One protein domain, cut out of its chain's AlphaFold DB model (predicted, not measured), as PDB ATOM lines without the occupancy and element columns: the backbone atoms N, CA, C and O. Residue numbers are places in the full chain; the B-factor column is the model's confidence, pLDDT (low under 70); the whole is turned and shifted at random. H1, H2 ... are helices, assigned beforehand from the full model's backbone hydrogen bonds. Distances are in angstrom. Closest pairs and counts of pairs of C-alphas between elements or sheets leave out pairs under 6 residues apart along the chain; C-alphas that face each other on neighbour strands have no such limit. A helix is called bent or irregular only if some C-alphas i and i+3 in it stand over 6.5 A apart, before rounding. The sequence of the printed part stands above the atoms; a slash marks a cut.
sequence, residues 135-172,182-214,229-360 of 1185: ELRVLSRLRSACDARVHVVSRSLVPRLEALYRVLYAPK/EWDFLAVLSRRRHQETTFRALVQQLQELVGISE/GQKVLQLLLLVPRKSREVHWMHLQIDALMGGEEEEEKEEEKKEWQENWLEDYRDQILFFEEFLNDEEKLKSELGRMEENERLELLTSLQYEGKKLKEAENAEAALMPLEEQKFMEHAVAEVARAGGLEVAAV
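What this domain is: This is residues 135 to 172, 182 to 214 and 229 to 360 of the 1185 residues of an uncharacterized protein of Phytophthora fragariae (UniProt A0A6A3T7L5). Two groups of helices stand end to end: an up-and-down bundle of H1, H2, H3 and H4b, each running against the one before it, and a second group of H4a, H6, H7 and H8, where H7 and H8 make a hairpin. Long H5 joins them, packing on H4b and on H8, bent H4 has an arm in each, and residues 182 to 190 of H3 stick out. The printed part has 203 residues with eight named helices, H1 to H8 in chain order, and no named strand; the class is all helix. It is only just loose, close to compact, with a radius of gyration of the C-alphas of 20.3 A, and elongated, spanning 71 by 40 by 26 A.

How they stand to each other: H1, residues 135 to 146, and H2, residues 157 to 169, form a hairpin; H2 touches H1 with residues 158 to 162 alone, the closest C-alphas, Arg 143 and Val 158, being 6.3 A apart. H3, residues 182 to 210, touches H2 with residues 192 to 203 alone, closest at C-alphas 168 and 196, 7.2 A. H4, residues 229 to 256, was assigned as one helix by its hydrogen bonds but is bent, C-alphas 237 and 240 being 7.6 A apart; its arms are H4a, to residue 237, irregular with C-alphas 230 and 233 6.6 A apart, and H4b, from residue 240. H4b touches H2, closest at C-alphas 157 and 250, 6.7 A. H5, residues 262 to 292, forms a hairpin with H4b, touching it with residues 269 to 280 alone, closest at C-alphas 243 and 280, 6.8 A. H6, residues 294 to 301, touches H5 only at the corner, and only just, with 3 pairs of C-alphas within 8 A. H7, residues 306 to 326, touches H4a with residues 312 to 319 alone, closest at C-alphas 237 and 316, 6.3 A. H8, residues 335 to 353, forms a hairpin with H7 at a shallow tilt of 18 degrees, closest at C-alphas 320 and 342, 5.5 A. Every O i to N i+4 pair is within hydrogen-bond range in H2, H3, H4b, H6, H7 and H8, against 7 of 8 in H1, 25 of 27 in H5 and 2 of 5 in H4a, where 5 of 6 O i to N i+3 pairs are.

Where its parts are: H1 begins at C-alpha 135, (-24.403, -57.738, 13.479). H5 is 45.4 A long, H3 42.9 A and H7 30.4 A. H8 ends at C-alpha 353, (-20.835, -17.107, -1.243).

The domain as a whole: The farthest C-alphas, 182 and 354, are 71.6 A apart. Residues 173 to 181 and 215 to 228 are not printed; the gaps are 19.3 A and 22.5 A. Of the links printed whole, none is long. Mean pLDDT of the printed part is 76.7; 46 residues are under 70, among them 182 to 193.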
ATOM      1  N   GLU A 135     -23.834 -58.400  14.648       69.44
ATOM      2  CA  GLU A 135     -24.403 -57.738  13.479       69.44
ATOM      3  C   GLU A 135     -25.829 -57.194  13.718       69.44
ATOM      4  O   GLU A 135     -26.160 -56.111  13.239       69.44
ATOM      5  N   LEU A 136     -26.663 -57.854  14.537       70.25
ATOM      6  CA  LEU A 136     -28.001 -57.342  14.890       70.25
ATOM      7  C   LEU A 136     -27.950 -56.062  15.741       70.25
ATOM      8  O   LEU A 136     -28.816 -55.197  15.614       70.25
ATOM      9  N   ARG A 137     -26.940 -55.929  16.614       72.25
ATOM     10  CA  ARG A 137     -26.739 -54.712  17.425       72.25
ATOM     11  C   ARG A 137     -26.221 -53.556  16.575       72.25
ATOM     12  O   ARG A 137     -26.522 -52.400  16.855       72.25
ATOM     13  N   VAL A 138     -25.444 -53.865  15.543       77.06
ATOM     14  CA  VAL A 138     -24.976 -52.880  14.565       77.06
ATOM     15  C   VAL A 138     -26.149 -52.379  13.721       77.06
ATOM     16  O   VAL A 138     -26.338 -51.170  13.608       77.06
ATOM     17  N   LEU A 139     -26.999 -53.281  13.217       80.19
ATOM     18  CA  LEU A 139     -28.190 -52.919  12.440       80.19
ATOM     19  C   LEU A 139     -29.186 -52.059  13.233       80.19
ATOM     20  O   LEU A 139     -29.737 -51.110  12.678       80.19
ATOM     21  N   SER A 140     -29.378 -52.310  14.533       79.44
ATOM     22  CA  SER A 140     -30.255 -51.468  15.362       79.44
ATOM     23  C   SER A 140     -29.700 -50.057  15.596       79.44
ATOM     24  O   SER A 140     -30.471 -49.098  15.607       79.44
ATOM     25  N   ARG A 141     -28.374 -49.902  15.729       78.75
ATOM     26  CA  ARG A 141     -27.716 -48.582  15.788       78.75
ATOM     27  C   ARG A 141     -27.819 -47.846  14.453       78.75
ATOM     28  O   ARG A 141     -28.147 -46.663  14.437       78.75
ATOM     29  N   LEU A 142     -27.586 -48.551  13.344       79.50
ATOM     30  CA  LEU A 142     -27.710 -47.992  11.996       79.50
ATOM     31  C   LEU A 142     -29.137 -47.541  11.701       79.50
ATOM     32  O   LEU A 142     -29.309 -46.471  11.136       79.50
ATOM     33  N   ARG A 143     -30.153 -48.285  12.156       82.00
ATOM     34  CA  ARG A 143     -31.565 -47.889  12.047       82.00
ATOM     35  C   ARG A 143     -31.804 -46.478  12.586       82.00
ATOM     36  O   ARG A 143     -32.281 -45.623  11.853       82.00
ATOM     37  N   SER A 144     -31.378 -46.213  13.823       78.50
ATOM     38  CA  SER A 144     -31.546 -44.895  14.451       78.50
ATOM     39  C   SER A 144     -30.807 -43.773  13.714       78.50
ATOM     40  O   SER A 144     -31.233 -42.623  13.780       78.50
ATOM     41  N   ALA A 145     -29.690 -44.081  13.054       75.12
ATOM     42  CA  ALA A 145     -28.903 -43.097  12.319       75.12
ATOM     43  C   ALA A 145     -29.433 -42.858  10.895       75.12
ATOM     44  O   ALA A 145     -29.430 -41.719  10.435       75.12
ATOM     45  N   CYS A 146     -29.942 -43.891  10.219       79.88
ATOM     46  CA  CYS A 146     -30.626 -43.770   8.929       79.88
ATOM     47  C   CYS A 146     -31.987 -43.066   9.058       79.88
ATOM     48  O   CYS A 146     -32.438 -42.433   8.110       79.88
ATOM     49  N   ASP A 147     -32.620 -43.125  10.236       75.25
ATOM     50  CA  ASP A 147     -33.834 -42.358  10.544       75.25
ATOM     51  C   ASP A 147     -33.556 -40.845  10.704       75.25
ATOM     52  O   ASP A 147     -34.485 -40.031  10.705       75.25
ATOM     53  N   ALA A 148     -32.286 -40.432  10.814       71.62
ATOM     54  CA  ALA A 148     -31.910 -39.023  10.805       71.62
ATOM     55  C   ALA A 148     -31.989 -38.438   9.384       71.62
ATOM     56  O   ALA A 148     -31.523 -39.040   8.419       71.62
ATOM     57  N   ARG A 149     -32.483 -37.193   9.262       67.44
ATOM     58  CA  ARG A 149     -32.714 -36.491   7.977       67.44
ATOM     59  C   ARG A 149     -31.499 -36.393   7.028       67.44
ATOM     60  O   ARG A 149     -31.660 -36.115   5.846       67.44
ATOM     61  N   VAL A 150     -30.288 -36.616   7.531       67.69
ATOM     62  CA  VAL A 150     -29.030 -36.512   6.771       67.69
ATOM     63  C   VAL A 150     -28.691 -37.798   5.997       67.69
ATOM     64  O   VAL A 150     -27.956 -37.736   5.016       67.69
ATOM     65  N   HIS A 151     -29.223 -38.952   6.420       72.06
ATOM     66  CA  HIS A 151     -28.912 -40.275   5.854       72.06
ATOM     67  C   HIS A 151     -30.166 -41.055   5.424       72.06
ATOM     68  O   HIS A 151     -30.119 -42.280   5.301       72.06
ATOM     69  N   VAL A 152     -31.274 -40.352   5.171       81.25
ATOM     70  CA  VAL A 152     -32.595 -40.936   4.874       81.25
ATOM     71  C   VAL A 152     -32.537 -41.882   3.685       81.25
ATOM     72  O   VAL A 152     -33.187 -42.918   3.713       81.25
ATOM     73  N   VAL A 153     -31.685 -41.595   2.694       81.88
ATOM     74  CA  VAL A 153     -31.515 -42.441   1.502       81.88
ATOM     75  C   VAL A 153     -31.173 -43.902   1.829       81.88
ATOM     76  O   VAL A 153     -31.520 -44.795   1.065       81.88
ATOM     77  N   SER A 154     -30.529 -44.163   2.971       83.19
ATOM     78  CA  SER A 154     -30.116 -45.502   3.407       83.19
ATOM     79  C   SER A 154     -31.153 -46.219   4.288       83.19
ATOM     80  O   SER A 154     -30.917 -47.355   4.709       83.19
ATOM     81  N   ARG A 155     -32.291 -45.583   4.602       86.88
ATOM     82  CA  ARG A 155     -33.324 -46.101   5.516       86.88
ATOM     83  C   ARG A 155     -33.947 -47.401   5.010       86.88
ATOM     84  O   ARG A 155     -34.034 -48.368   5.769       86.88
ATOM     85  N   SER A 156     -34.294 -47.465   3.726       88.31
ATOM     86  CA  SER A 156     -34.863 -48.651   3.067       88.31
ATOM     87  C   SER A 156     -33.963 -49.894   3.088       88.31
ATOM     88  O   SER A 156     -34.482 -51.006   2.989       88.31
ATOM     89  N   LEU A 157     -32.638 -49.767   3.253       88.19
ATOM     90  CA  LEU A 157     -31.726 -50.924   3.313       88.19
ATOM     91  C   LEU A 157     -31.850 -51.719   4.615       88.19
ATOM     92  O   LEU A 157     -31.695 -52.942   4.613       88.19
ATOM     93  N   VAL A 158     -32.110 -51.037   5.734       87.75
ATOM     94  CA  VAL A 158     -32.056 -51.645   7.071       87.75
ATOM     95  C   VAL A 158     -33.063 -52.800   7.224       87.75
ATOM     96  O   VAL A 158     -32.644 -53.885   7.633       87.75
ATOM     97  N   PRO A 159     -34.353 -52.657   6.847       87.19
ATOM     98  CA  PRO A 159     -35.317 -53.759   6.914       87.19
ATOM     99  C   PRO A 159     -34.933 -54.970   6.053       87.19
ATOM    100  O   PRO A 159     -35.208 -56.108   6.434       87.19
ATOM    101  N   ARG A 160     -34.275 -54.747   4.909       88.69
ATOM    102  CA  ARG A 160     -33.886 -55.818   3.983       88.69
ATOM    103  C   ARG A 160     -32.670 -56.593   4.464       88.69
ATOM    104  O   ARG A 160     -32.653 -57.817   4.380       88.69
ATOM    105  N   LEU A 161     -31.687 -55.907   5.045       88.12
ATOM    106  CA  LEU A 161     -30.567 -56.564   5.720       88.12
ATOM    107  C   LEU A 161     -31.049 -57.401   6.914       88.12
ATOM    108  O   LEU A 161     -30.559 -58.508   7.125       88.12
ATOM    109  N   GLU A 162     -32.054 -56.927   7.655       86.56
ATOM    110  CA  GLU A 162     -32.696 -57.723   8.708       86.56
ATOM    111  C   GLU A 162     -33.452 -58.944   8.158       86.56
ATOM    112  O   GLU A 162     -33.429 -60.007   8.782       86.56
ATOM    113  N   ALA A 163     -34.112 -58.824   7.003       84.31
ATOM    114  CA  ALA A 163     -34.773 -59.948   6.338       84.31
ATOM    115  C   ALA A 163     -33.758 -61.000   5.858       84.31
ATOM    116  O   ALA A 163     -33.907 -62.180   6.175       84.31
ATOM    117  N   LEU A 164     -32.678 -60.570   5.199       83.88
ATOM    118  CA  LEU A 164     -31.578 -61.436   4.773       83.88
ATOM    119  C   LEU A 164     -30.922 -62.140   5.965       83.88
ATOM    120  O   LEU A 164     -30.674 -63.345   5.920       83.88
ATOM    121  N   TYR A 165     -30.716 -61.422   7.070       83.75
ATOM    122  CA  TYR A 165     -30.248 -62.017   8.317       83.75
ATOM    123  C   TYR A 165     -31.187 -63.142   8.789       83.75
ATOM    124  O   TYR A 165     -30.730 -64.236   9.117       83.75
ATOM    125  N   ARG A 166     -32.510 -62.928   8.784       81.75
ATOM    126  CA  ARG A 166     -33.466 -63.984   9.167       81.75
ATOM    127  C   ARG A 166     -33.373 -65.201   8.251       81.75
ATOM    128  O   ARG A 166     -33.449 -66.309   8.763       81.75
ATOM    129  N   VAL A 167     -33.172 -65.019   6.947       78.25
ATOM    130  CA  VAL A 167     -33.026 -66.129   5.988       78.25
ATOM    131  C   VAL A 167     -31.743 -66.929   6.232       78.25
ATOM    132  O   VAL A 167     -31.783 -68.157   6.254       78.25
ATOM    133  N   LEU A 168     -30.612 -66.258   6.469       74.38
ATOM    134  CA  LEU A 168     -29.316 -66.918   6.684       74.38
ATOM    135  C   LEU A 168     -29.234 -67.676   8.019       74.38
ATOM    136  O   LEU A 168     -28.547 -68.700   8.117       74.38
ATOM    137  N   TYR A 169     -29.945 -67.181   9.034       73.69
ATOM    138  CA  TYR A 169     -29.884 -67.687  10.406       73.69
ATOM    139  C   TYR A 169     -31.181 -68.372  10.884       73.69
ATOM    140  O   TYR A 169     -31.290 -68.703  12.066       73.69
ATOM    141  N   ALA A 170     -32.158 -68.624  10.003       70.44
ATOM    142  CA  ALA A 170     -33.357 -69.394  10.345       70.44
ATOM    143  C   ALA A 170     -33.011 -70.868  10.656       70.44
ATOM    144  O   ALA A 170     -32.203 -71.477   9.946       70.44
ATOM    145  N   PRO A 171     -33.630 -71.484  11.682       56.53
ATOM    146  CA  PRO A 171     -33.490 -72.914  11.929       56.53
ATOM    147  C   PRO A 171     -34.187 -73.695  10.805       56.53
ATOM    148  O   PRO A 171     -35.412 -73.695  10.720       56.53
ATOM    149  N   LYS A 172     -33.411 -74.335   9.925       54.81
ATOM    150  CA  LYS A 172     -33.927 -75.201   8.852       54.81
ATOM    151  C   LYS A 172     -34.039 -76.658   9.316       54.81
ATOM    152  O   LYS A 172     -33.153 -77.144  10.021       54.81
ATOM    153  N   GLU A 182     -21.202 -86.327  -0.962       49.09
ATOM    154  CA  GLU A 182     -20.308 -85.426  -0.209       49.09
ATOM    155  C   GLU A 182     -19.993 -84.109  -0.952       49.09
ATOM    156  O   GLU A 182     -19.648 -83.110  -0.311       49.09
ATOM    157  N   TRP A 183     -20.147 -84.082  -2.281       46.12
ATOM    158  CA  TRP A 183     -19.910 -82.906  -3.127       46.12
ATOM    159  C   TRP A 183     -21.049 -81.880  -3.080       46.12
ATOM    160  O   TRP A 183     -20.768 -80.682  -2.979       46.12
ATOM    161  N   ASP A 184     -22.309 -82.322  -3.038       50.22
ATOM    162  CA  ASP A 184     -23.473 -81.435  -2.884       50.22
ATOM    163  C   ASP A 184     -23.437 -80.708  -1.540       50.22
ATOM    164  O   ASP A 184     -23.671 -79.501  -1.451       50.22
ATOM    165  N   PHE A 185     -23.036 -81.419  -0.482       52.47
ATOM    166  CA  PHE A 185     -22.879 -80.836   0.847       52.47
ATOM    167  C   PHE A 185     -21.811 -79.725   0.879       52.47
ATOM    168  O   PHE A 185     -22.017 -78.680   1.502       52.47
ATOM    169  N   LEU A 186     -20.681 -79.900   0.180       52.97
ATOM    170  CA  LEU A 186     -19.633 -78.874   0.083       52.97
ATOM    171  C   LEU A 186     -20.064 -77.669  -0.765       52.97
ATOM    172  O   LEU A 186     -19.728 -76.535  -0.411       52.97
ATOM    173  N   ALA A 187     -20.819 -77.882  -1.844       54.47
ATOM    174  CA  ALA A 187     -21.361 -76.803  -2.667       54.47
ATOM    175  C   ALA A 187     -22.375 -75.949  -1.886       54.47
ATOM    176  O   ALA A 187     -22.290 -74.718  -1.902       54.47
ATOM    177  N   VAL A 188     -23.265 -76.593  -1.122       63.84
ATOM    178  CA  VAL A 188     -24.228 -75.926  -0.230       63.84
ATOM    179  C   VAL A 188     -23.509 -75.133   0.869       63.84
ATOM    180  O   VAL A 188     -23.840 -73.969   1.103       63.84
ATOM    181  N   LEU A 189     -22.473 -75.700   1.500       60.16
ATOM    182  CA  LEU A 189     -21.669 -74.993   2.506       60.16
ATOM    183  C   LEU A 189     -20.871 -73.817   1.923       60.16
ATOM    184  O   LEU A 189     -20.767 -72.771   2.564       60.16
ATOM    185  N   SER A 190     -20.310 -73.969   0.722       61.56
ATOM    186  CA  SER A 190     -19.579 -72.905   0.023       61.56
ATOM    187  C   SER A 190     -20.504 -71.738  -0.334       61.56
ATOM    188  O   SER A 190     -20.189 -70.585  -0.031       61.56
ATOM    189  N   ARG A 191     -21.691 -72.040  -0.884       67.62
ATOM    190  CA  ARG A 191     -22.736 -71.047  -1.174       67.62
ATOM    191  C   ARG A 191     -23.162 -70.312   0.099       67.62
ATOM    192  O   ARG A 191     -23.188 -69.084   0.099       67.62
ATOM    193  N   ARG A 192     -23.395 -71.038   1.197       69.75
ATOM    194  CA  ARG A 192     -23.766 -70.447   2.491       69.75
ATOM    195  C   ARG A 192     -22.685 -69.516   3.038       69.75
ATOM    196  O   ARG A 192     -22.970 -68.382   3.411       69.75
ATOM    197  N   ARG A 193     -21.424 -69.959   3.031       67.56
ATOM    198  CA  ARG A 193     -20.299 -69.144   3.509       67.56
ATOM    199  C   ARG A 193     -20.129 -67.873   2.677       67.56
ATOM    200  O   ARG A 193     -19.840 -66.822   3.237       67.56
ATOM    201  N   HIS A 194     -20.337 -67.960   1.363       74.38
ATOM    202  CA  HIS A 194     -20.317 -66.796   0.482       74.38
ATOM    203  C   HIS A 194     -21.429 -65.792   0.829       74.38
ATOM    204  O   HIS A 194     -21.153 -64.593   0.940       74.38
ATOM    205  N   GLN A 195     -22.656 -66.267   1.071       76.19
ATOM    206  CA  GLN A 195     -23.772 -65.410   1.482       76.19
ATOM    207  C   GLN A 195     -23.491 -64.702   2.819       76.19
ATOM    208  O   GLN A 195     -23.675 -63.490   2.914       76.19
ATOM    209  N   GLU A 196     -22.951 -65.412   3.814       78.19
ATOM    210  CA  GLU A 196     -22.573 -64.837   5.117       78.19
ATOM    211  C   GLU A 196     -21.459 -63.783   4.996       78.19
ATOM    212  O   GLU A 196     -21.544 -62.710   5.597       78.19
ATOM    213  N   THR A 197     -20.422 -64.041   4.188       75.69
ATOM    214  CA  THR A 197     -19.349 -63.054   3.961       75.69
ATOM    215  C   THR A 197     -19.847 -61.802   3.246       75.69
ATOM    216  O   THR A 197     -19.429 -60.697   3.583       75.69
ATOM    217  N   THR A 198     -20.763 -61.965   2.289       78.50
ATOM    218  CA  THR A 198     -21.322 -60.845   1.522       78.50
ATOM    219  C   THR A 198     -22.265 -60.010   2.389       78.50
ATOM    220  O   THR A 198     -22.194 -58.786   2.355       78.50
ATOM    221  N   PHE A 199     -23.073 -60.648   3.244       85.50
ATOM    222  CA  PHE A 199     -23.901 -59.958   4.238       85.50
ATOM    223  C   PHE A 199     -23.064 -59.077   5.177       85.50
ATOM    224  O   PHE A 199     -23.385 -57.906   5.367       85.50
ATOM    225  N   ARG A 200     -21.955 -59.597   5.721       80.62
ATOM    226  CA  ARG A 200     -21.060 -58.805   6.584       80.62
ATOM    227  C   ARG A 200     -20.456 -57.605   5.858       80.62
ATOM    228  O   ARG A 200     -20.420 -56.517   6.425       80.62
ATOM    229  N   ALA A 201     -20.036 -57.788   4.607       81.88
ATOM    230  CA  ALA A 201     -19.524 -56.695   3.785       81.88
ATOM    231  C   ALA A 201     -20.589 -55.610   3.538       81.88
ATOM    232  O   ALA A 201     -20.279 -54.428   3.636       81.88
ATOM    233  N   LEU A 202     -21.846 -55.994   3.288       85.06
ATOM    234  CA  LEU A 202     -22.964 -55.056   3.125       85.06
ATOM    235  C   LEU A 202     -23.248 -54.247   4.402       85.06
ATOM    236  O   LEU A 202     -23.487 -53.043   4.328       85.06
ATOM    237  N   VAL A 203     -23.201 -54.886   5.576       85.44
ATOM    238  CA  VAL A 203     -23.363 -54.188   6.865       85.44
ATOM    239  C   VAL A 203     -22.225 -53.189   7.079       85.44
ATOM    240  O   VAL A 203     -22.491 -52.041   7.429       85.44
ATOM    241  N   GLN A 204     -20.982 -53.588   6.797       83.75
ATOM    242  CA  GLN A 204     -19.819 -52.705   6.898       83.75
ATOM    243  C   GLN A 204     -19.921 -51.504   5.944       83.75
ATOM    244  O   GLN A 204     -19.713 -50.367   6.360       83.75
ATOM    245  N   GLN A 205     -20.322 -51.726   4.690       83.69
ATOM    246  CA  GLN A 205     -20.547 -50.646   3.724       83.69
ATOM    247  C   GLN A 205     -21.611 -49.651   4.207       83.69
ATOM    248  O   GLN A 205     -21.432 -48.439   4.083       83.69
ATOM    249  N   LEU A 206     -22.702 -50.133   4.815       83.69
ATOM    250  CA  LEU A 206     -23.717 -49.255   5.398       83.69
ATOM    251  C   LEU A 206     -23.162 -48.439   6.581       83.69
ATOM    252  O   LEU A 206     -23.479 -47.256   6.706       83.69
ATOM    253  N   GLN A 207     -22.306 -49.029   7.425       81.38
ATOM    254  CA  GLN A 207     -21.630 -48.304   8.513       81.38
ATOM    255  C   GLN A 207     -20.732 -47.182   7.987       81.38
ATOM    256  O   GLN A 207     -20.757 -46.078   8.537       81.38
ATOM    257  N   GLU A 208     -19.991 -47.432   6.907       79.38
ATOM    258  CA  GLU A 208     -19.134 -46.440   6.251       79.38
ATOM    259  C   GLU A 208     -19.955 -45.295   5.632       79.38
ATOM    260  O   GLU A 208     -19.614 -44.123   5.803       79.38
ATOM    261  N   LEU A 209     -21.088 -45.602   4.985       75.31
ATOM    262  CA  LEU A 209     -21.980 -44.602   4.380       75.31
ATOM    263  C   LEU A 209     -22.590 -43.625   5.399       75.31
ATOM    264  O   LEU A 209     -22.750 -42.432   5.092       75.31
ATOM    265  N   VAL A 210     -22.927 -44.143   6.585       73.06
ATOM    266  CA  VAL A 210     -23.544 -43.411   7.707       73.06
ATOM    267  C   VAL A 210     -22.488 -42.808   8.650       73.06
ATOM    268  O   VAL A 210     -22.783 -41.897   9.416       73.06
ATOM    269  N   GLY A 211     -21.229 -43.250   8.565       65.19
ATOM    270  CA  GLY A 211     -20.112 -42.705   9.341       65.19
ATOM    271  C   GLY A 211     -20.084 -43.137  10.812       65.19
ATOM    272  O   GLY A 211     -19.596 -42.384  11.656       65.19
ATOM    273  N   ILE A 212     -20.604 -44.328  11.140       62.69
ATOM    274  CA  ILE A 212     -20.579 -44.879  12.506       62.69
ATOM    275  C   ILE A 212     -19.325 -45.747  12.679       62.69
ATOM    276  O   ILE A 212     -19.274 -46.862  12.165       62.69
ATOM    277  N   SER A 213     -18.331 -45.259  13.427       47.94
ATOM    278  CA  SER A 213     -17.164 -46.058  13.843       47.94
ATOM    279  C   SER A 213     -17.499 -46.938  15.057       47.94
ATOM    280  O   SER A 213     -18.282 -46.538  15.925       47.94
ATOM    281  N   GLU A 214     -16.895 -48.128  15.147       45.88
ATOM    282  CA  GLU A 214     -17.106 -49.084  16.248       45.88
ATOM    283  C   GLU A 214     -16.689 -48.531  17.630       45.88
ATOM    284  O   GLU A 214     -17.191 -49.000  18.651       45.88
ATOM    285  N   GLY A 229     -22.594 -29.384  10.837       46.03
ATOM    286  CA  GLY A 229     -22.675 -28.186   9.980       46.03
ATOM    287  C   GLY A 229     -21.625 -28.146   8.864       46.03
ATOM    288  O   GLY A 229     -21.982 -28.059   7.689       46.03
ATOM    289  N   GLN A 230     -20.349 -28.359   9.212       49.50
ATOM    290  CA  GLN A 230     -19.232 -28.392   8.251       49.50
ATOM    291  C   GLN A 230     -19.323 -29.555   7.244       49.50
ATOM    292  O   GLN A 230     -18.820 -29.448   6.126       49.50
ATOM    293  N   LYS A 231     -19.998 -30.658   7.597       64.38
ATOM    294  CA  LYS A 231     -20.181 -31.813   6.703       64.38
ATOM    295  C   LYS A 231     -21.394 -31.685   5.782       64.38
ATOM    296  O   LYS A 231     -21.418 -32.373   4.769       64.38
ATOM    297  N   VAL A 232     -22.382 -30.825   6.070       74.56
ATOM    298  CA  VAL A 232     -23.599 -30.715   5.233       74.56
ATOM    299  C   VAL A 232     -23.260 -30.293   3.800       74.56
ATOM    300  O   VAL A 232     -23.758 -30.899   2.854       74.56
ATOM    301  N   LEU A 233     -22.374 -29.307   3.630       77.44
ATOM    302  CA  LEU A 233     -21.965 -28.822   2.305       77.44
ATOM    303  C   LEU A 233     -21.173 -29.876   1.515       77.44
ATOM    304  O   LEU A 233     -21.386 -30.035   0.317       77.44
ATOM    305  N   GLN A 234     -20.319 -30.654   2.186       74.25
ATOM    306  CA  GLN A 234     -19.625 -31.784   1.558       74.25
ATOM    307  C   GLN A 234     -20.587 -32.921   1.199       74.25
ATOM    308  O   GLN A 234     -20.454 -33.548   0.150       74.25
ATOM    309  N   LEU A 235     -21.584 -33.186   2.047       76.00
ATOM    310  CA  LEU A 235     -22.603 -34.195   1.776       76.00
ATOM    311  C   LEU A 235     -23.448 -33.835   0.556       76.00
ATOM    312  O   LEU A 235     -23.832 -34.754  -0.160       76.00
ATOM    313  N   LEU A 236     -23.653 -32.543   0.277       79.06
ATOM    314  CA  LEU A 236     -24.365 -32.055  -0.907       79.06
ATOM    315  C   LEU A 236     -23.726 -32.555  -2.219       79.06
ATOM    316  O   LEU A 236     -24.443 -32.932  -3.143       79.06
ATOM    317  N   LEU A 237     -22.392 -32.662  -2.271       75.56
ATOM    318  CA  LEU A 237     -21.656 -33.242  -3.407       75.56
ATOM    319  C   LEU A 237     -21.822 -34.766  -3.520       75.56
ATOM    320  O   LEU A 237     -21.715 -35.335  -4.604       75.56
ATOM    321  N   LEU A 238     -22.066 -35.444  -2.397       74.44
ATOM    322  CA  LEU A 238     -22.090 -36.905  -2.315       74.44
ATOM    323  C   LEU A 238     -23.499 -37.501  -2.453       74.44
ATOM    324  O   LEU A 238     -23.602 -38.716  -2.622       74.44
ATOM    325  N   VAL A 239     -24.569 -36.695  -2.399       74.69
ATOM    326  CA  VAL A 239     -25.969 -37.175  -2.369       74.69
ATOM    327  C   VAL A 239     -26.304 -38.121  -3.528       74.69
ATOM    328  O   VAL A 239     -26.730 -39.247  -3.250       74.69
ATOM    329  N   PRO A 240     -26.065 -37.761  -4.810       73.12
ATOM    330  CA  PRO A 240     -26.453 -38.630  -5.922       73.12
ATOM    331  C   PRO A 240     -25.627 -39.919  -5.955       73.12
ATOM    332  O   PRO A 240     -26.128 -40.998  -6.273       73.12
ATOM    333  N   ARG A 241     -24.344 -39.832  -5.582       74.00
ATOM    334  CA  ARG A 241     -23.439 -40.982  -5.531       74.00
ATOM    335  C   ARG A 241     -23.844 -41.967  -4.435       74.00
ATOM    336  O   ARG A 241     -24.013 -43.147  -4.732       74.00
ATOM    337  N   LYS A 242     -24.052 -41.482  -3.206       76.38
ATOM    338  CA  LYS A 242     -24.493 -42.308  -2.072       76.38
ATOM    339  C   LYS A 242     -25.828 -42.991  -2.366       76.38
ATOM    340  O   LYS A 242     -25.988 -44.164  -2.051       76.38
ATOM    341  N   SER A 243     -26.751 -42.300  -3.036       80.12
ATOM    342  CA  SER A 243     -28.032 -42.885  -3.452       80.12
ATOM    343  C   SER A 243     -27.871 -44.074  -4.407       80.12
ATOM    344  O   SER A 243     -28.504 -45.114  -4.226       80.12
ATOM    345  N   ARG A 244     -26.969 -43.966  -5.392       79.19
ATOM    346  CA  ARG A 244     -26.671 -45.057  -6.338       79.19
ATOM    347  C   ARG A 244     -25.966 -46.231  -5.668       79.19
ATOM    348  O   ARG A 244     -26.262 -47.376  -5.997       79.19
ATOM    349  N   GLU A 245     -25.060 -45.954  -4.732       79.75
ATOM    350  CA  GLU A 245     -24.411 -46.987  -3.918       79.75
ATOM    351  C   GLU A 245     -25.462 -47.764  -3.107       79.75
ATOM    352  O   GLU A 245     -25.491 -48.992  -3.165       79.75
ATOM    353  N   VAL A 246     -26.414 -47.066  -2.479       83.12
ATOM    354  CA  VAL A 246     -27.552 -47.687  -1.782       83.12
ATOM    355  C   VAL A 246     -28.425 -48.532  -2.719       83.12
ATOM    356  O   VAL A 246     -28.770 -49.667  -2.386       83.12
ATOM    357  N   HIS A 247     -28.763 -48.024  -3.906       83.19
ATOM    358  CA  HIS A 247     -29.527 -48.785  -4.899       83.19
ATOM    359  C   HIS A 247     -28.813 -50.084  -5.303       83.19
ATOM    360  O   HIS A 247     -29.437 -51.134  -5.446       83.19
ATOM    361  N   TRP A 248     -27.488 -50.037  -5.459       81.00
ATOM    362  CA  TRP A 248     -26.700 -51.217  -5.801       81.00
ATOM    363  C   TRP A 248     -26.684 -52.254  -4.671       81.00
ATOM    364  O   TRP A 248     -26.807 -53.448  -4.939       81.00
ATOM    365  N   MET A 249     -26.621 -51.810  -3.412       87.75
ATOM    366  CA  MET A 249     -26.730 -52.699  -2.249       87.75
ATOM    367  C   MET A 249     -28.074 -53.445  -2.219       87.75
ATOM    368  O   MET A 249     -28.094 -54.638  -1.926       87.75
ATOM    369  N   HIS A 250     -29.186 -52.797  -2.593       86.31
ATOM    370  CA  HIS A 250     -30.489 -53.467  -2.729       86.31
ATOM    371  C   HIS A 250     -30.465 -54.600  -3.763       86.31
ATOM    372  O   HIS A 250     -30.944 -55.698  -3.485       86.31
ATOM    373  N   LEU A 251     -29.843 -54.376  -4.926       83.38
ATOM    374  CA  LEU A 251     -29.699 -55.405  -5.967       83.38
ATOM    375  C   LEU A 251     -28.825 -56.584  -5.514       83.38
ATOM    376  O   LEU A 251     -29.075 -57.727  -5.898       83.38
ATOM    377  N   GLN A 252     -27.802 -56.330  -4.694       84.12
ATOM    378  CA  GLN A 252     -27.003 -57.407  -4.106       84.12
ATOM    379  C   GLN A 252     -27.815 -58.249  -3.120       84.12
ATOM    380  O   GLN A 252     -27.651 -59.468  -3.094       84.12
ATOM    381  N   ILE A 253     -28.705 -57.628  -2.338       85.12
ATOM    382  CA  ILE A 253     -29.607 -58.350  -1.433       85.12
ATOM    383  C   ILE A 253     -30.571 -59.240  -2.236       85.12
ATOM    384  O   ILE A 253     -30.698 -60.417  -1.900       85.12
ATOM    385  N   ASP A 254     -31.155 -58.743  -3.337       83.88
ATOM    386  CA  ASP A 254     -32.013 -59.541  -4.238       83.88
ATOM    387  C   ASP A 254     -31.288 -60.805  -4.737       83.88
ATOM    388  O   ASP A 254     -31.840 -61.906  -4.722       83.88
ATOM    389  N   ALA A 255     -30.021 -60.664  -5.144       80.56
ATOM    390  CA  ALA A 255     -29.209 -61.778  -5.629       80.56
ATOM    391  C   ALA A 255     -28.907 -62.828  -4.541       80.56
ATOM    392  O   ALA A 255     -28.745 -64.010  -4.851       80.56
ATOM    393  N   LEU A 256     -28.835 -62.419  -3.268       77.44
ATOM    394  CA  LEU A 256     -28.563 -63.311  -2.135       77.44
ATOM    395  C   LEU A 256     -29.802 -64.094  -1.666       77.44
ATOM    396  O   LEU A 256     -29.637 -65.188  -1.122       77.44
ATOM    397  N   MET A 257     -31.011 -63.572  -1.900       72.19
ATOM    398  CA  MET A 257     -32.299 -64.110  -1.425       72.19
ATOM    399  C   MET A 257     -32.934 -65.186  -2.342       72.19
ATOM    400  O   MET A 257     -34.077 -65.582  -2.127       72.19
ATOM    401  N   GLY A 258     -32.240 -65.679  -3.375       55.56
ATOM    402  CA  GLY A 258     -32.818 -66.541  -4.424       55.56
ATOM    403  C   GLY A 258     -33.495 -67.852  -3.958       55.56
ATOM    404  O   GLY A 258     -32.804 -68.785  -3.551       55.56
ATOM    405  N   GLY A 259     -34.828 -67.937  -4.121       54.91
ATOM    406  CA  GLY A 259     -35.696 -69.135  -4.019       54.91
ATOM    407  C   GLY A 259     -36.781 -69.183  -5.124       54.91
ATOM    408  O   GLY A 259     -36.883 -68.237  -5.895       54.91
ATOM    409  N   GLU A 260     -37.529 -70.285  -5.248       45.53
ATOM    410  CA  GLU A 260     -38.186 -70.812  -6.474       45.53
ATOM    411  C   GLU A 260     -39.458 -70.105  -7.009       45.53
ATOM    412  O   GLU A 260     -40.005 -70.555  -8.012       45.53
ATOM    413  N   GLU A 261     -39.917 -68.988  -6.437       54.44
ATOM    414  CA  GLU A 261     -41.182 -68.349  -6.853       54.44
ATOM    415  C   GLU A 261     -40.944 -66.962  -7.487       54.44
ATOM    416  O   GLU A 261     -40.411 -66.046  -6.859       54.44
ATOM    417  N   GLU A 262     -41.267 -66.818  -8.780       56.38
ATOM    418  CA  GLU A 262     -40.991 -65.611  -9.584       56.38
ATOM    419  C   GLU A 262     -41.980 -64.457  -9.333       56.38
ATOM    420  O   GLU A 262     -41.598 -63.296  -9.479       56.38
ATOM    421  N   GLU A 263     -43.220 -64.743  -8.919       57.12
ATOM    422  CA  GLU A 263     -44.270 -63.724  -8.747       57.12
ATOM    423  C   GLU A 263     -44.092 -62.883  -7.467       57.12
ATOM    424  O   GLU A 263     -44.155 -61.655  -7.539       57.12
ATOM    425  N   GLU A 264     -43.769 -63.493  -6.316       59.50
ATOM    426  CA  GLU A 264     -43.525 -62.755  -5.058       59.50
ATOM    427  C   GLU A 264     -42.289 -61.836  -5.152       59.50
ATOM    428  O   GLU A 264     -42.253 -60.750  -4.565       59.50
ATOM    429  N   LYS A 265     -41.292 -62.211  -5.967       62.59
ATOM    430  CA  LYS A 265     -40.085 -61.400  -6.200       62.59
ATOM    431  C   LYS A 265     -40.363 -60.112  -6.955       62.59
ATOM    432  O   LYS A 265     -39.676 -59.121  -6.716       62.59
ATOM    433  N   GLU A 266     -41.310 -60.106  -7.891       64.38
ATOM    434  CA  GLU A 266     -41.637 -58.879  -8.618       64.38
ATOM    435  C   GLU A 266     -42.315 -57.843  -7.719       64.38
ATOM    436  O   GLU A 266     -42.071 -56.647  -7.886       64.38
ATOM    437  N   GLU A 267     -43.146 -58.283  -6.774       68.94
ATOM    438  CA  GLU A 267     -43.823 -57.395  -5.826       68.94
ATOM    439  C   GLU A 267     -42.852 -56.852  -4.772       68.94
ATOM    440  O   GLU A 267     -42.779 -55.633  -4.607       68.94
ATOM    441  N   GLU A 268     -42.023 -57.704  -4.152       68.75
ATOM    442  CA  GLU A 268     -40.986 -57.253  -3.207       68.75
ATOM    443  C   GLU A 268     -40.001 -56.289  -3.889       68.75
ATOM    444  O   GLU A 268     -39.589 -55.277  -3.313       68.75
ATOM    445  N   LYS A 269     -39.657 -56.562  -5.158       72.00
ATOM    446  CA  LYS A 269     -38.782 -55.698  -5.954       72.00
ATOM    447  C   LYS A 269     -39.393 -54.329  -6.231       72.00
ATOM    448  O   LYS A 269     -38.683 -53.329  -6.149       72.00
ATOM    449  N   LYS A 270     -40.688 -54.268  -6.549       75.62
ATOM    450  CA  LYS A 270     -41.407 -52.996  -6.719       75.62
ATOM    451  C   LYS A 270     -41.464 -52.224  -5.398       75.62
ATOM    452  O   LYS A 270     -41.185 -51.030  -5.392       75.62
ATOM    453  N   GLU A 271     -41.714 -52.908  -4.284       83.81
ATOM    454  CA  GLU A 271     -41.837 -52.289  -2.959       83.81
ATOM    455  C   GLU A 271     -40.542 -51.596  -2.502       83.81
ATOM    456  O   GLU A 271     -40.561 -50.421  -2.128       83.81
ATOM    457  N   TRP A 272     -39.386 -52.273  -2.548       85.06
ATOM    458  CA  TRP A 272     -38.144 -51.631  -2.098       85.06
ATOM    459  C   TRP A 272     -37.692 -50.507  -3.034       85.06
ATOM    460  O   TRP A 272     -37.092 -49.537  -2.567       85.06
ATOM    461  N   GLN A 273     -37.984 -50.615  -4.334       84.38
ATOM    462  CA  GLN A 273     -37.677 -49.571  -5.310       84.38
ATOM    463  C   GLN A 273     -38.493 -48.304  -5.049       84.38
ATOM    464  O   GLN A 273     -37.932 -47.210  -5.103       84.38
ATOM    465  N   GLU A 274     -39.780 -48.443  -4.726       85.81
ATOM    466  CA  GLU A 274     -40.643 -47.327  -4.329       85.81
ATOM    467  C   GLU A 274     -40.164 -46.684  -3.021       85.81
ATOM    468  O   GLU A 274     -39.988 -45.465  -2.974       85.81
ATOM    469  N   ASN A 275     -39.849 -47.494  -2.005       87.00
ATOM    470  CA  ASN A 275     -39.350 -47.008  -0.714       87.00
ATOM    471  C   ASN A 275     -38.009 -46.265  -0.845       87.00
ATOM    472  O   ASN A 275     -37.826 -45.199  -0.263       87.00
ATOM    473  N   TRP A 276     -37.068 -46.792  -1.635       87.56
ATOM    474  CA  TRP A 276     -35.799 -46.111  -1.912       87.56
ATOM    475  C   TRP A 276     -36.006 -44.797  -2.677       87.56
ATOM    476  O   TRP A 276     -35.329 -43.809  -2.399       87.56
ATOM    477  N   LEU A 277     -36.945 -44.761  -3.626       83.75
ATOM    478  CA  LEU A 277     -37.260 -43.547  -4.379       83.75
ATOM    479  C   LEU A 277     -37.859 -42.461  -3.471       83.75
ATOM    480  O   LEU A 277     -37.535 -41.284  -3.626       83.75
ATOM    481  N   GLU A 278     -38.724 -42.845  -2.530       87.06
ATOM    482  CA  GLU A 278     -39.272 -41.946  -1.511       87.06
ATOM    483  C   GLU A 278     -38.170 -41.435  -0.573       87.06
ATOM    484  O   GLU A 278     -38.013 -40.223  -0.427       87.06
ATOM    485  N   ASP A 279     -37.334 -42.335  -0.044       87.25
ATOM    486  CA  ASP A 279     -36.170 -41.985   0.780       87.25
ATOM    487  C   ASP A 279     -35.228 -41.003   0.060       87.25
ATOM    488  O   ASP A 279     -34.683 -40.072   0.659       87.25
ATOM    489  N   TYR A 280     -35.027 -41.201  -1.245       84.62
ATOM    490  CA  TYR A 280     -34.180 -40.339  -2.057       84.62
ATOM    491  C   TYR A 280     -34.783 -38.946  -2.260       84.62
ATOM    492  O   TYR A 280     -34.075 -37.944  -2.132       84.62
ATOM    493  N   ARG A 281     -36.092 -38.859  -2.520       84.44
ATOM    494  CA  ARG A 281     -36.806 -37.575  -2.609       84.44
ATOM    495  C   ARG A 281     -36.772 -36.822  -1.287       84.44
ATOM    496  O   ARG A 281     -36.486 -35.627  -1.288       84.44
ATOM    497  N   ASP A 282     -36.990 -37.511  -0.170       85.31
ATOM    498  CA  ASP A 282     -36.883 -36.932   1.171       85.31
ATOM    499  C   ASP A 282     -35.474 -36.376   1.434       85.31
ATOM    500  O   ASP A 282     -35.319 -35.294   2.009       85.31
ATOM    501  N   GLN A 283     -34.439 -37.080   0.963       84.06
ATOM    502  CA  GLN A 283     -33.058 -36.620   1.067       84.06
ATOM    503  C   GLN A 283     -32.814 -35.337   0.261       84.06
ATOM    504  O   GLN A 283     -32.171 -34.420   0.777       84.06
ATOM    505  N   ILE A 284     -33.325 -35.251  -0.973       85.00
ATOM    506  CA  ILE A 284     -33.237 -34.043  -1.810       85.00
ATOM    507  C   ILE A 284     -33.972 -32.877  -1.138       85.00
ATOM    508  O   ILE A 284     -33.392 -31.802  -0.988       85.00
ATOM    509  N   LEU A 285     -35.198 -33.101  -0.656       86.31
ATOM    510  CA  LEU A 285     -36.006 -32.082   0.025       86.31
ATOM    511  C   LEU A 285     -35.299 -31.498   1.254       86.31
ATOM    512  O   LEU A 285     -35.369 -30.292   1.486       86.31
ATOM    513  N   PHE A 286     -34.586 -32.321   2.030       86.25
ATOM    514  CA  PHE A 286     -33.777 -31.839   3.153       86.25
ATOM    515  C   PHE A 286     -32.689 -30.849   2.705       86.25
ATOM    516  O   PHE A 286     -32.500 -29.807   3.339       86.25
ATOM    517  N   PHE A 287     -31.978 -31.150   1.614       86.25
ATOM    518  CA  PHE A 287     -30.957 -30.245   1.089       86.25
ATOM    519  C   PHE A 287     -31.568 -29.002   0.436       86.25
ATOM    520  O   PHE A 287     -31.003 -27.923   0.576       86.25
ATOM    521  N   GLU A 288     -32.731 -29.107  -0.208       86.50
ATOM    522  CA  GLU A 288     -33.467 -27.941  -0.707       86.50
ATOM    523  C   GLU A 288     -33.916 -27.016   0.433       86.50
ATOM    524  O   GLU A 288     -33.762 -25.801   0.331       86.50
ATOM    525  N   GLU A 289     -34.420 -27.565   1.545       87.94
ATOM    526  CA  GLU A 289     -34.767 -26.793   2.747       87.94
ATOM    527  C   GLU A 289     -33.535 -26.058   3.302       87.94
ATOM    528  O   GLU A 289     -33.621 -24.878   3.640       87.94
ATOM    529  N   PHE A 290     -32.373 -26.721   3.326       88.00
ATOM    530  CA  PHE A 290     -31.108 -26.111   3.739       88.00
ATOM    531  C   PHE A 290     -30.622 -25.012   2.779       88.00
ATOM    532  O   PHE A 290     -30.202 -23.955   3.242       88.00
ATOM    533  N   LEU A 291     -30.693 -25.230   1.461       89.12
ATOM    534  CA  LEU A 291     -30.289 -24.245   0.447       89.12
ATOM    535  C   LEU A 291     -31.186 -22.997   0.452       89.12
ATOM    536  O   LEU A 291     -30.711 -21.900   0.175       89.12
ATOM    537  N   ASN A 292     -32.470 -23.158   0.785       89.50
ATOM    538  CA  ASN A 292     -33.432 -22.058   0.865       89.50
ATOM    539  C   ASN A 292     -33.317 -21.235   2.167       89.50
ATOM    540  O   ASN A 292     -33.849 -20.124   2.235       89.50
ATOM    541  N   ASP A 293     -32.624 -21.741   3.196       89.50
ATOM    542  CA  ASP A 293     -32.317 -21.007   4.429       89.50
ATOM    543  C   ASP A 293     -31.050 -20.151   4.250       89.50
ATOM    544  O   ASP A 293     -29.926 -20.549   4.569       89.50
ATOM    545  N   GLU A 294     -31.240 -18.945   3.711       86.06
ATOM    546  CA  GLU A 294     -30.151 -18.032   3.340       86.06
ATOM    547  C   GLU A 294     -29.234 -17.646   4.513       86.06
ATOM    548  O   GLU A 294     -28.024 -17.505   4.325       86.06
ATOM    549  N   GLU A 295     -29.776 -17.479   5.721       86.44
ATOM    550  CA  GLU A 295     -28.989 -17.107   6.905       86.44
ATOM    551  C   GLU A 295     -28.088 -18.266   7.343       86.44
ATOM    552  O   GLU A 295     -26.903 -18.072   7.635       86.44
ATOM    553  N   LYS A 296     -28.625 -19.490   7.334       85.62
ATOM    554  CA  LYS A 296     -27.871 -20.693   7.685       85.62
ATOM    555  C   LYS A 296     -26.798 -21.008   6.644       85.62
ATOM    556  O   LYS A 296     -25.654 -21.259   7.022       85.62
ATOM    557  N   LEU A 297     -27.126 -20.918   5.352       87.19
ATOM    558  CA  LEU A 297     -26.178 -21.145   4.259       87.19
ATOM    559  C   LEU A 297     -25.024 -20.130   4.282       87.19
ATOM    560  O   LEU A 297     -23.862 -20.522   4.181       87.19
ATOM    561  N   LYS A 298     -25.310 -18.834   4.479       86.12
ATOM    562  CA  LYS A 298     -24.270 -17.796   4.610       86.12
ATOM    563  C   LYS A 298     -23.399 -17.984   5.844       86.12
ATOM    564  O   LYS A 298     -22.204 -17.714   5.777       86.12
ATOM    565  N   SER A 299     -23.981 -18.429   6.957       86.62
ATOM    566  CA  SER A 299     -23.234 -18.730   8.181       86.62
ATOM    567  C   SER A 299     -22.231 -19.866   7.956       86.62
ATOM    568  O   SER A 299     -21.064 -19.716   8.310       86.62
ATOM    569  N   GLU A 300     -22.642 -20.958   7.299       83.88
ATOM    570  CA  GLU A 300     -21.741 -22.072   6.968       83.88
ATOM    571  C   GLU A 300     -20.668 -21.677   5.945       83.88
ATOM    572  O   GLU A 300     -19.486 -21.923   6.179       83.88
ATOM    573  N   LEU A 301     -21.039 -20.994   4.856       85.62
ATOM    574  CA  LEU A 301     -20.073 -20.515   3.858       85.62
ATOM    575  C   LEU A 301     -19.109 -19.471   4.437       85.62
ATOM    576  O   LEU A 301     -17.946 -19.433   4.055       85.62
ATOM    577  N   GLY A 302     -19.559 -18.639   5.378       82.94
ATOM    578  CA  GLY A 302     -18.727 -17.640   6.050       82.94
ATOM    579  C   GLY A 302     -17.655 -18.230   6.970       82.94
ATOM    580  O   GLY A 302     -16.734 -17.510   7.351       82.94
ATOM    581  N   ARG A 303     -17.751 -19.522   7.323       84.19
ATOM    582  CA  ARG A 303     -16.695 -20.251   8.045       84.19
ATOM    583  C   ARG A 303     -15.571 -20.743   7.130       84.19
ATOM    584  O   ARG A 303     -14.530 -21.121   7.654       84.19
ATOM    585  N   MET A 304     -15.792 -20.752   5.815       82.62
ATOM    586  CA  MET A 304     -14.856 -21.252   4.809       82.62
ATOM    587  C   MET A 304     -14.046 -20.111   4.189       82.62
ATOM    588  O   MET A 304     -14.554 -19.005   3.960       82.62
ATOM    589  N   GLU A 305     -12.792 -20.388   3.848       84.00
ATOM    590  CA  GLU A 305     -11.967 -19.449   3.089       84.00
ATOM    591  C   GLU A 305     -12.515 -19.251   1.665       84.00
ATOM    592  O   GLU A 305     -13.328 -20.028   1.161       84.00
ATOM    593  N   GLU A 306     -12.109 -18.175   0.985       82.81
ATOM    594  CA  GLU A 306     -12.566 -17.898  -0.388       82.81
ATOM    595  C   GLU A 306     -12.235 -19.036  -1.363       82.81
ATOM    596  O   GLU A 306     -13.107 -19.459  -2.122       82.81
ATOM    597  N   ASN A 307     -11.033 -19.607  -1.254       80.81
ATOM    598  CA  ASN A 307     -10.581 -20.723  -2.088       80.81
ATOM    599  C   ASN A 307     -11.373 -22.013  -1.824       80.81
ATOM    600  O   ASN A 307     -11.655 -22.762  -2.757       80.81
ATOM    601  N   GLU A 308     -11.770 -22.265  -0.575       83.62
ATOM    602  CA  GLU A 308     -12.596 -23.421  -0.205       83.62
ATOM    603  C   GLU A 308     -14.036 -23.265  -0.710       83.62
ATOM    604  O   GLU A 308     -14.642 -24.217  -1.209       83.62
ATOM    605  N   ARG A 309     -14.595 -22.046  -0.626       87.00
ATOM    606  CA  ARG A 309     -15.909 -21.735  -1.209       87.00
ATOM    607  C   ARG A 309     -15.883 -21.923  -2.730       87.00
ATOM    608  O   ARG A 309     -16.834 -22.468  -3.294       87.00
ATOM    609  N   LEU A 310     -14.796 -21.507  -3.383       86.12
ATOM    610  CA  LEU A 310     -14.587 -21.686  -4.819       86.12
ATOM    611  C   LEU A 310     -14.443 -23.168  -5.197       86.12
ATOM    612  O   LEU A 310     -15.027 -23.603  -6.191       86.12
ATOM    613  N   GLU A 311     -13.741 -23.967  -4.389       86.81
ATOM    614  CA  GLU A 311     -13.626 -25.418  -4.574       86.81
ATOM    615  C   GLU A 311     -14.990 -26.113  -4.509       86.81
ATOM    616  O   GLU A 311     -15.316 -26.913  -5.394       86.81
ATOM    617  N   LEU A 312     -15.813 -25.775  -3.513       87.25
ATOM    618  CA  LEU A 312     -17.171 -26.301  -3.380       87.25
ATOM    619  C   LEU A 312     -18.031 -25.938  -4.598       87.25
ATOM    620  O   LEU A 312     -18.668 -26.815  -5.181       87.25
ATOM    621  N   LEU A 313     -18.027 -24.666  -5.014       89.25
ATOM    622  CA  LEU A 313     -18.804 -24.209  -6.168       89.25
ATOM    623  C   LEU A 313     -18.372 -24.916  -7.461       89.25
ATOM    624  O   LEU A 313     -19.216 -25.436  -8.192       89.25
ATOM    625  N   THR A 314     -17.064 -24.991  -7.714       88.19
ATOM    626  CA  THR A 314     -16.497 -25.643  -8.908       88.19
ATOM    627  C   THR A 314     -16.819 -27.141  -8.920       88.19
ATOM    628  O   THR A 314     -17.176 -27.703  -9.957       88.19
ATOM    629  N   SER A 315     -16.782 -27.786  -7.751       88.56
ATOM    630  CA  SER A 315     -17.166 -29.188  -7.563       88.56
ATOM    631  C   SER A 315     -18.654 -29.438  -7.845       88.56
ATOM    632  O   SER A 315     -19.004 -30.407  -8.518       88.56
ATOM    633  N   LEU A 316     -19.544 -28.542  -7.403       88.06
ATOM    634  CA  LEU A 316     -20.983 -28.643  -7.677       88.06
ATOM    635  C   LEU A 316     -21.293 -28.491  -9.165       88.06
ATOM    636  O   LEU A 316     -22.085 -29.249  -9.728       88.06
ATOM    637  N   GLN A 317     -20.638 -27.536  -9.820       88.31
ATOM    638  CA  GLN A 317     -20.758 -27.348 -11.261       88.31
ATOM    639  C   GLN A 317     -20.226 -28.556 -12.043       88.31
ATOM    640  O   GLN A 317     -20.810 -28.931 -13.063       88.31
ATOM    641  N   TYR A 318     -19.136 -29.171 -11.572       88.12
ATOM    642  CA  TYR A 318     -18.573 -30.383 -12.161       88.12
ATOM    643  C   TYR A 318     -19.578 -31.542 -12.112       88.12
ATOM    644  O   TYR A 318     -19.871 -32.137 -13.152       88.12
ATOM    645  N   GLU A 319     -20.179 -31.812 -10.950       83.62
ATOM    646  CA  GLU A 319     -21.195 -32.865 -10.813       83.62
ATOM    647  C   GLU A 319     -22.459 -32.556 -11.630       83.62
ATOM    648  O   GLU A 319     -22.961 -33.421 -12.352       83.62
ATOM    649  N   GLY A 320     -22.924 -31.303 -11.634       81.88
ATOM    650  CA  GLY A 320     -24.044 -30.879 -12.478       81.88
ATOM    651  C   GLY A 320     -23.781 -31.100 -13.975       81.88
ATOM    652  O   GLY A 320     -24.664 -31.539 -14.711       81.88
ATOM    653  N   LYS A 321     -22.552 -30.853 -14.445       82.75
ATOM    654  CA  LYS A 321     -22.141 -31.111 -15.835       82.75
ATOM    655  C   LYS A 321     -22.068 -32.608 -16.150       82.75
ATOM    656  O   LYS A 321     -22.544 -33.024 -17.203       82.75
ATOM    657  N   LYS A 322     -21.520 -33.414 -15.238       78.69
ATOM    658  CA  LYS A 322     -21.431 -34.878 -15.358       78.69
ATOM    659  C   LYS A 322     -22.815 -35.523 -15.487       78.69
ATOM    660  O   LYS A 322     -22.981 -36.453 -16.273       78.69
ATOM    661  N   LEU A 323     -23.817 -34.992 -14.781       72.94
ATOM    662  CA  LEU A 323     -25.217 -35.414 -14.910       72.94
ATOM    663  C   LEU A 323     -25.815 -35.059 -16.280       72.94
ATOM    664  O   LEU A 323     -26.403 -35.931 -16.914       72.94
ATOM    665  N   LYS A 324     -25.593 -33.837 -16.788       72.25
ATOM    666  CA  LYS A 324     -26.040 -33.423 -18.139       72.25
ATOM    667  C   LYS A 324     -25.427 -34.268 -19.253       72.25
ATOM    668  O   LYS A 324     -26.074 -34.575 -20.247       72.25
ATOM    669  N   GLU A 325     -24.160 -34.649 -19.109       67.56
ATOM    670  CA  GLU A 325     -23.492 -35.525 -20.077       67.56
ATOM    671  C   GLU A 325     -24.047 -36.964 -20.030       67.56
ATOM    672  O   GLU A 325     -24.076 -37.638 -21.064       67.56
ATOM    673  N   ALA A 326     -24.542 -37.409 -18.868       60.22
ATOM    674  CA  ALA A 326     -25.147 -38.724 -18.665       60.22
ATOM    675  C   ALA A 326     -26.594 -38.847 -19.188       60.22
ATOM    676  O   ALA A 326     -27.026 -39.967 -19.439       60.22
ATOM    677  N   GLU A 327     -27.319 -37.745 -19.427       49.44
ATOM    678  CA  GLU A 327     -28.678 -37.758 -20.015       49.44
ATOM    679  C   GLU A 327     -28.736 -38.390 -21.417       49.44
ATOM    680  O   GLU A 327     -29.780 -38.874 -21.844       49.44
ATOM    681  N   ASN A 328     -27.605 -38.439 -22.128       49.38
ATOM    682  CA  ASN A 328     -27.502 -39.110 -23.428       49.38
ATOM    683  C   ASN A 328     -27.372 -40.646 -23.317       49.38
ATOM    684  O   ASN A 328     -27.272 -41.320 -24.342       49.38
ATOM    685  N   ALA A 329     -27.336 -41.203 -22.100       50.75
ATOM    686  CA  ALA A 329     -27.393 -42.636 -21.830       50.75
ATOM    687  C   ALA A 329     -28.791 -42.992 -21.293       50.75
ATOM    688  O   ALA A 329     -29.183 -42.577 -20.210       50.75
ATOM    689  N   GLU A 330     -29.533 -43.784 -22.062       37.91
ATOM    690  CA  GLU A 330     -30.969 -44.106 -21.943       37.91
ATOM    691  C   GLU A 330     -31.432 -44.830 -20.646       37.91
ATOM    692  O   GLU A 330     -32.499 -45.434 -20.635       37.91
ATOM    693  N   ALA A 331     -30.673 -44.811 -19.541       44.81
ATOM    694  CA  ALA A 331     -30.907 -45.703 -18.394       44.81
ATOM    695  C   ALA A 331     -30.615 -45.112 -16.995       44.81
ATOM    696  O   ALA A 331     -30.135 -45.826 -16.116       44.81
ATOM    697  N   ALA A 332     -30.892 -43.829 -16.745       53.69
ATOM    698  CA  ALA A 332     -30.874 -43.284 -15.381       53.69
ATOM    699  C   ALA A 332     -32.309 -43.144 -14.840       53.69
ATOM    700  O   ALA A 332     -33.160 -42.551 -15.498       53.69
ATOM    701  N   LEU A 333     -32.578 -43.674 -13.638       54.50
ATOM    702  CA  LEU A 333     -33.913 -43.667 -13.018       54.50
ATOM    703  C   LEU A 333     -34.452 -42.248 -12.723       54.50
ATOM    704  O   LEU A 333     -35.666 -42.079 -12.746       54.50
ATOM    705  N   MET A 334     -33.593 -41.245 -12.453       59.66
ATOM    706  CA  MET A 334     -34.001 -39.882 -12.027       59.66
ATOM    707  C   MET A 334     -33.057 -38.709 -12.448       59.66
ATOM    708  O   MET A 334     -32.795 -37.815 -11.644       59.66
ATOM    709  N   PRO A 335     -32.524 -38.632 -13.685       64.94
ATOM    710  CA  PRO A 335     -31.507 -37.631 -14.053       64.94
ATOM    711  C   PRO A 335     -32.008 -36.173 -14.036       64.94
ATOM    712  O   PRO A 335     -31.258 -35.272 -13.663       64.94
ATOM    713  N   LEU A 336     -33.281 -35.929 -14.374       71.38
ATOM    714  CA  LEU A 336     -33.828 -34.569 -14.495       71.38
ATOM    715  C   LEU A 336     -34.065 -33.886 -13.134       71.38
ATOM    716  O   LEU A 336     -33.903 -32.671 -13.017       71.38
ATOM    717  N   GLU A 337     -34.488 -34.636 -12.112       74.31
ATOM    718  CA  GLU A 337     -34.681 -34.099 -10.755       74.31
ATOM    719  C   GLU A 337     -33.327 -33.791 -10.099       74.31
ATOM    720  O   GLU A 337     -33.143 -32.697  -9.566       74.31
ATOM    721  N   GLU A 338     -32.345 -34.688 -10.253       78.06
ATOM    722  CA  GLU A 338     -30.959 -34.478  -9.807       78.06
ATOM    723  C   GLU A 338     -30.330 -33.247 -10.461       78.06
ATOM    724  O   GLU A 338     -29.710 -32.427  -9.789       78.06
ATOM    725  N   GLN A 339     -30.519 -33.080 -11.771       78.75
ATOM    726  CA  GLN A 339     -29.991 -31.927 -12.488       78.75
ATOM    727  C   GLN A 339     -30.582 -30.614 -11.967       78.75
ATOM    728  O   GLN A 339     -29.832 -29.670 -11.725       78.75
ATOM    729  N   LYS A 340     -31.906 -30.540 -11.788       84.12
ATOM    730  CA  LYS A 340     -32.571 -29.332 -11.272       84.12
ATOM    731  C   LYS A 340     -32.092 -28.984  -9.868       84.12
ATOM    732  O   LYS A 340     -31.815 -27.817  -9.600       84.12
ATOM    733  N   PHE A 341     -31.953 -29.990  -9.008       86.31
ATOM    734  CA  PHE A 341     -31.402 -29.820  -7.669       86.31
ATOM    735  C   PHE A 341     -29.970 -29.265  -7.713       86.31
ATOM    736  O   PHE A 341     -29.668 -28.282  -7.039       86.31
ATOM    737  N   MET A 342     -29.098 -29.827  -8.558       86.25
ATOM    738  CA  MET A 342     -27.714 -29.356  -8.695       86.25
ATOM    739  C   MET A 342     -27.631 -27.940  -9.285       86.25
ATOM    740  O   MET A 342     -26.816 -27.138  -8.836       86.25
ATOM    741  N   GLU A 343     -28.476 -27.601 -10.261       87.69
ATOM    742  CA  GLU A 343     -28.569 -26.243 -10.815       87.69
ATOM    743  C   GLU A 343     -29.013 -25.224  -9.754       87.69
ATOM    744  O   GLU A 343     -28.429 -24.141  -9.667       87.69
ATOM    745  N   HIS A 344     -29.989 -25.591  -8.914       90.12
ATOM    746  CA  HIS A 344     -30.423 -24.785  -7.770       90.12
ATOM    747  C   HIS A 344     -29.299 -24.609  -6.742       90.12
ATOM    748  O   HIS A 344     -28.994 -23.486  -6.343       90.12
ATOM    749  N   ALA A 345     -28.613 -25.695  -6.376       89.56
ATOM    750  CA  ALA A 345     -27.494 -25.660  -5.438       89.56
ATOM    751  C   ALA A 345     -26.349 -24.755  -5.916       89.56
ATOM    752  O   ALA A 345     -25.840 -23.948  -5.139       89.56
ATOM    753  N   VAL A 346     -25.968 -24.835  -7.198       90.31
ATOM    754  CA  VAL A 346     -24.945 -23.959  -7.797       90.31
ATOM    755  C   VAL A 346     -25.367 -22.489  -7.721       90.31
ATOM    756  O   VAL A 346     -24.551 -21.641  -7.360       90.31
ATOM    757  N   ALA A 347     -26.628 -22.179  -8.036       90.38
ATOM    758  CA  ALA A 347     -27.140 -20.812  -8.007       90.38
ATOM    759  C   ALA A 347     -27.138 -20.222  -6.587       90.38
ATOM    760  O   ALA A 347     -26.655 -19.105  -6.384       90.38
ATOM    761  N   GLU A 348     -27.627 -20.976  -5.600       90.62
ATOM    762  CA  GLU A 348     -27.714 -20.508  -4.213       90.62
ATOM    763  C   GLU A 348     -26.342 -20.413  -3.538       90.62
ATOM    764  O   GLU A 348     -26.066 -19.416  -2.868       90.62
ATOM    765  N   VAL A 349     -25.437 -21.376  -3.762       89.69
ATOM    766  CA  VAL A 349     -24.068 -21.320  -3.217       89.69
ATOM    767  C   VAL A 349     -23.279 -20.156  -3.820       89.69
ATOM    768  O   VAL A 349     -22.618 -19.429  -3.078       89.69
ATOM    769  N   ALA A 350     -23.387 -19.910  -5.131       90.00
ATOM    770  CA  ALA A 350     -22.740 -18.758  -5.763       90.00
ATOM    771  C   ALA A 350     -23.276 -17.427  -5.210       90.00
ATOM    772  O   ALA A 350     -22.502 -16.532  -4.858       90.00
ATOM    773  N   ARG A 351     -24.604 -17.316  -5.064       89.38
ATOM    774  CA  ARG A 351     -25.283 -16.126  -4.533       89.38
ATOM    775  C   ARG A 351     -24.926 -15.853  -3.071       89.38
ATOM    776  O   ARG A 351     -24.637 -14.708  -2.724       89.38
ATOM    777  N   ALA A 352     -24.955 -16.874  -2.216       87.62
ATOM    778  CA  ALA A 352     -24.653 -16.752  -0.792       87.62
ATOM    779  C   ALA A 352     -23.150 -16.568  -0.524       87.62
ATOM    780  O   ALA A 352     -22.783 -15.838   0.395       87.62
ATOM    781  N   GLY A 353     -22.293 -17.190  -1.341       84.44
ATOM    782  CA  GLY A 353     -20.835 -17.107  -1.243       84.44
ATOM    783  C   GLY A 353     -20.218 -15.857  -1.876       84.44
ATOM    784  O   GLY A 353     -19.053 -15.574  -1.600       84.44
ATOM    785  N   GLY A 354     -20.975 -15.111  -2.691       84.25
ATOM    786  CA  GLY A 354     -20.487 -13.930  -3.410       84.25
ATOM    787  C   GLY A 354     -19.480 -14.260  -4.516       84.25
ATOM    788  O   GLY A 354     -18.604 -13.447  -4.792       84.25
ATOM    789  N   LEU A 355     -19.583 -15.453  -5.109       84.50
ATOM    790  CA  LEU A 355     -18.635 -15.983  -6.089       84.50
ATOM    791  C   LEU A 355     -19.163 -15.842  -7.521       84.50
ATOM    792  O   LEU A 355     -20.372 -15.911  -7.762       84.50
ATOM    793  N   GLU A 356     -18.256 -15.696  -8.486       81.38
ATOM    794  CA  GLU A 356     -18.605 -15.721  -9.905       81.38
ATOM    795  C   GLU A 356     -18.753 -17.167 -10.407       81.38
ATOM    796  O   GLU A 356     -17.928 -18.039 -10.136       81.38
ATOM    797  N   VAL A 357     -19.823 -17.431 -11.159       76.69
ATOM    798  CA  VAL A 357     -20.099 -18.745 -11.754       76.69
ATOM    799  C   VAL A 357     -19.253 -18.898 -13.023       76.69
ATOM    800  O   VAL A 357     -19.702 -18.567 -14.120       76.69
ATOM    801  N   ALA A 358     -18.025 -19.398 -12.876       77.88
ATOM    802  CA  ALA A 358     -17.138 -19.719 -13.997       77.88
ATOM    803  C   ALA A 358     -17.473 -21.082 -14.634       77.88
ATOM    804  O   ALA A 358     -18.167 -21.913 -14.049       77.88
ATOM    805  N   ALA A 359     -17.001 -21.324 -15.859       80.94
ATOM    806  CA  ALA A 359     -17.172 -22.616 -16.518       80.94
ATOM    807  C   ALA A 359     -16.108 -23.616 -16.042       80.94
ATOM    808  O   ALA A 359     -14.918 -23.331 -16.128       80.94
ATOM    809  N   VAL A 360     -16.528 -24.817 -15.628       85.62
ATOM    810  CA  VAL A 360     -15.593 -25.859 -15.173       85.62
ATOM    811  C   VAL A 360     -14.745 -26.387 -16.340       85.62
ATOM    812  O   VAL A 360     -15.309 -26.941 -17.305       85.62
TER     813      VAL A 360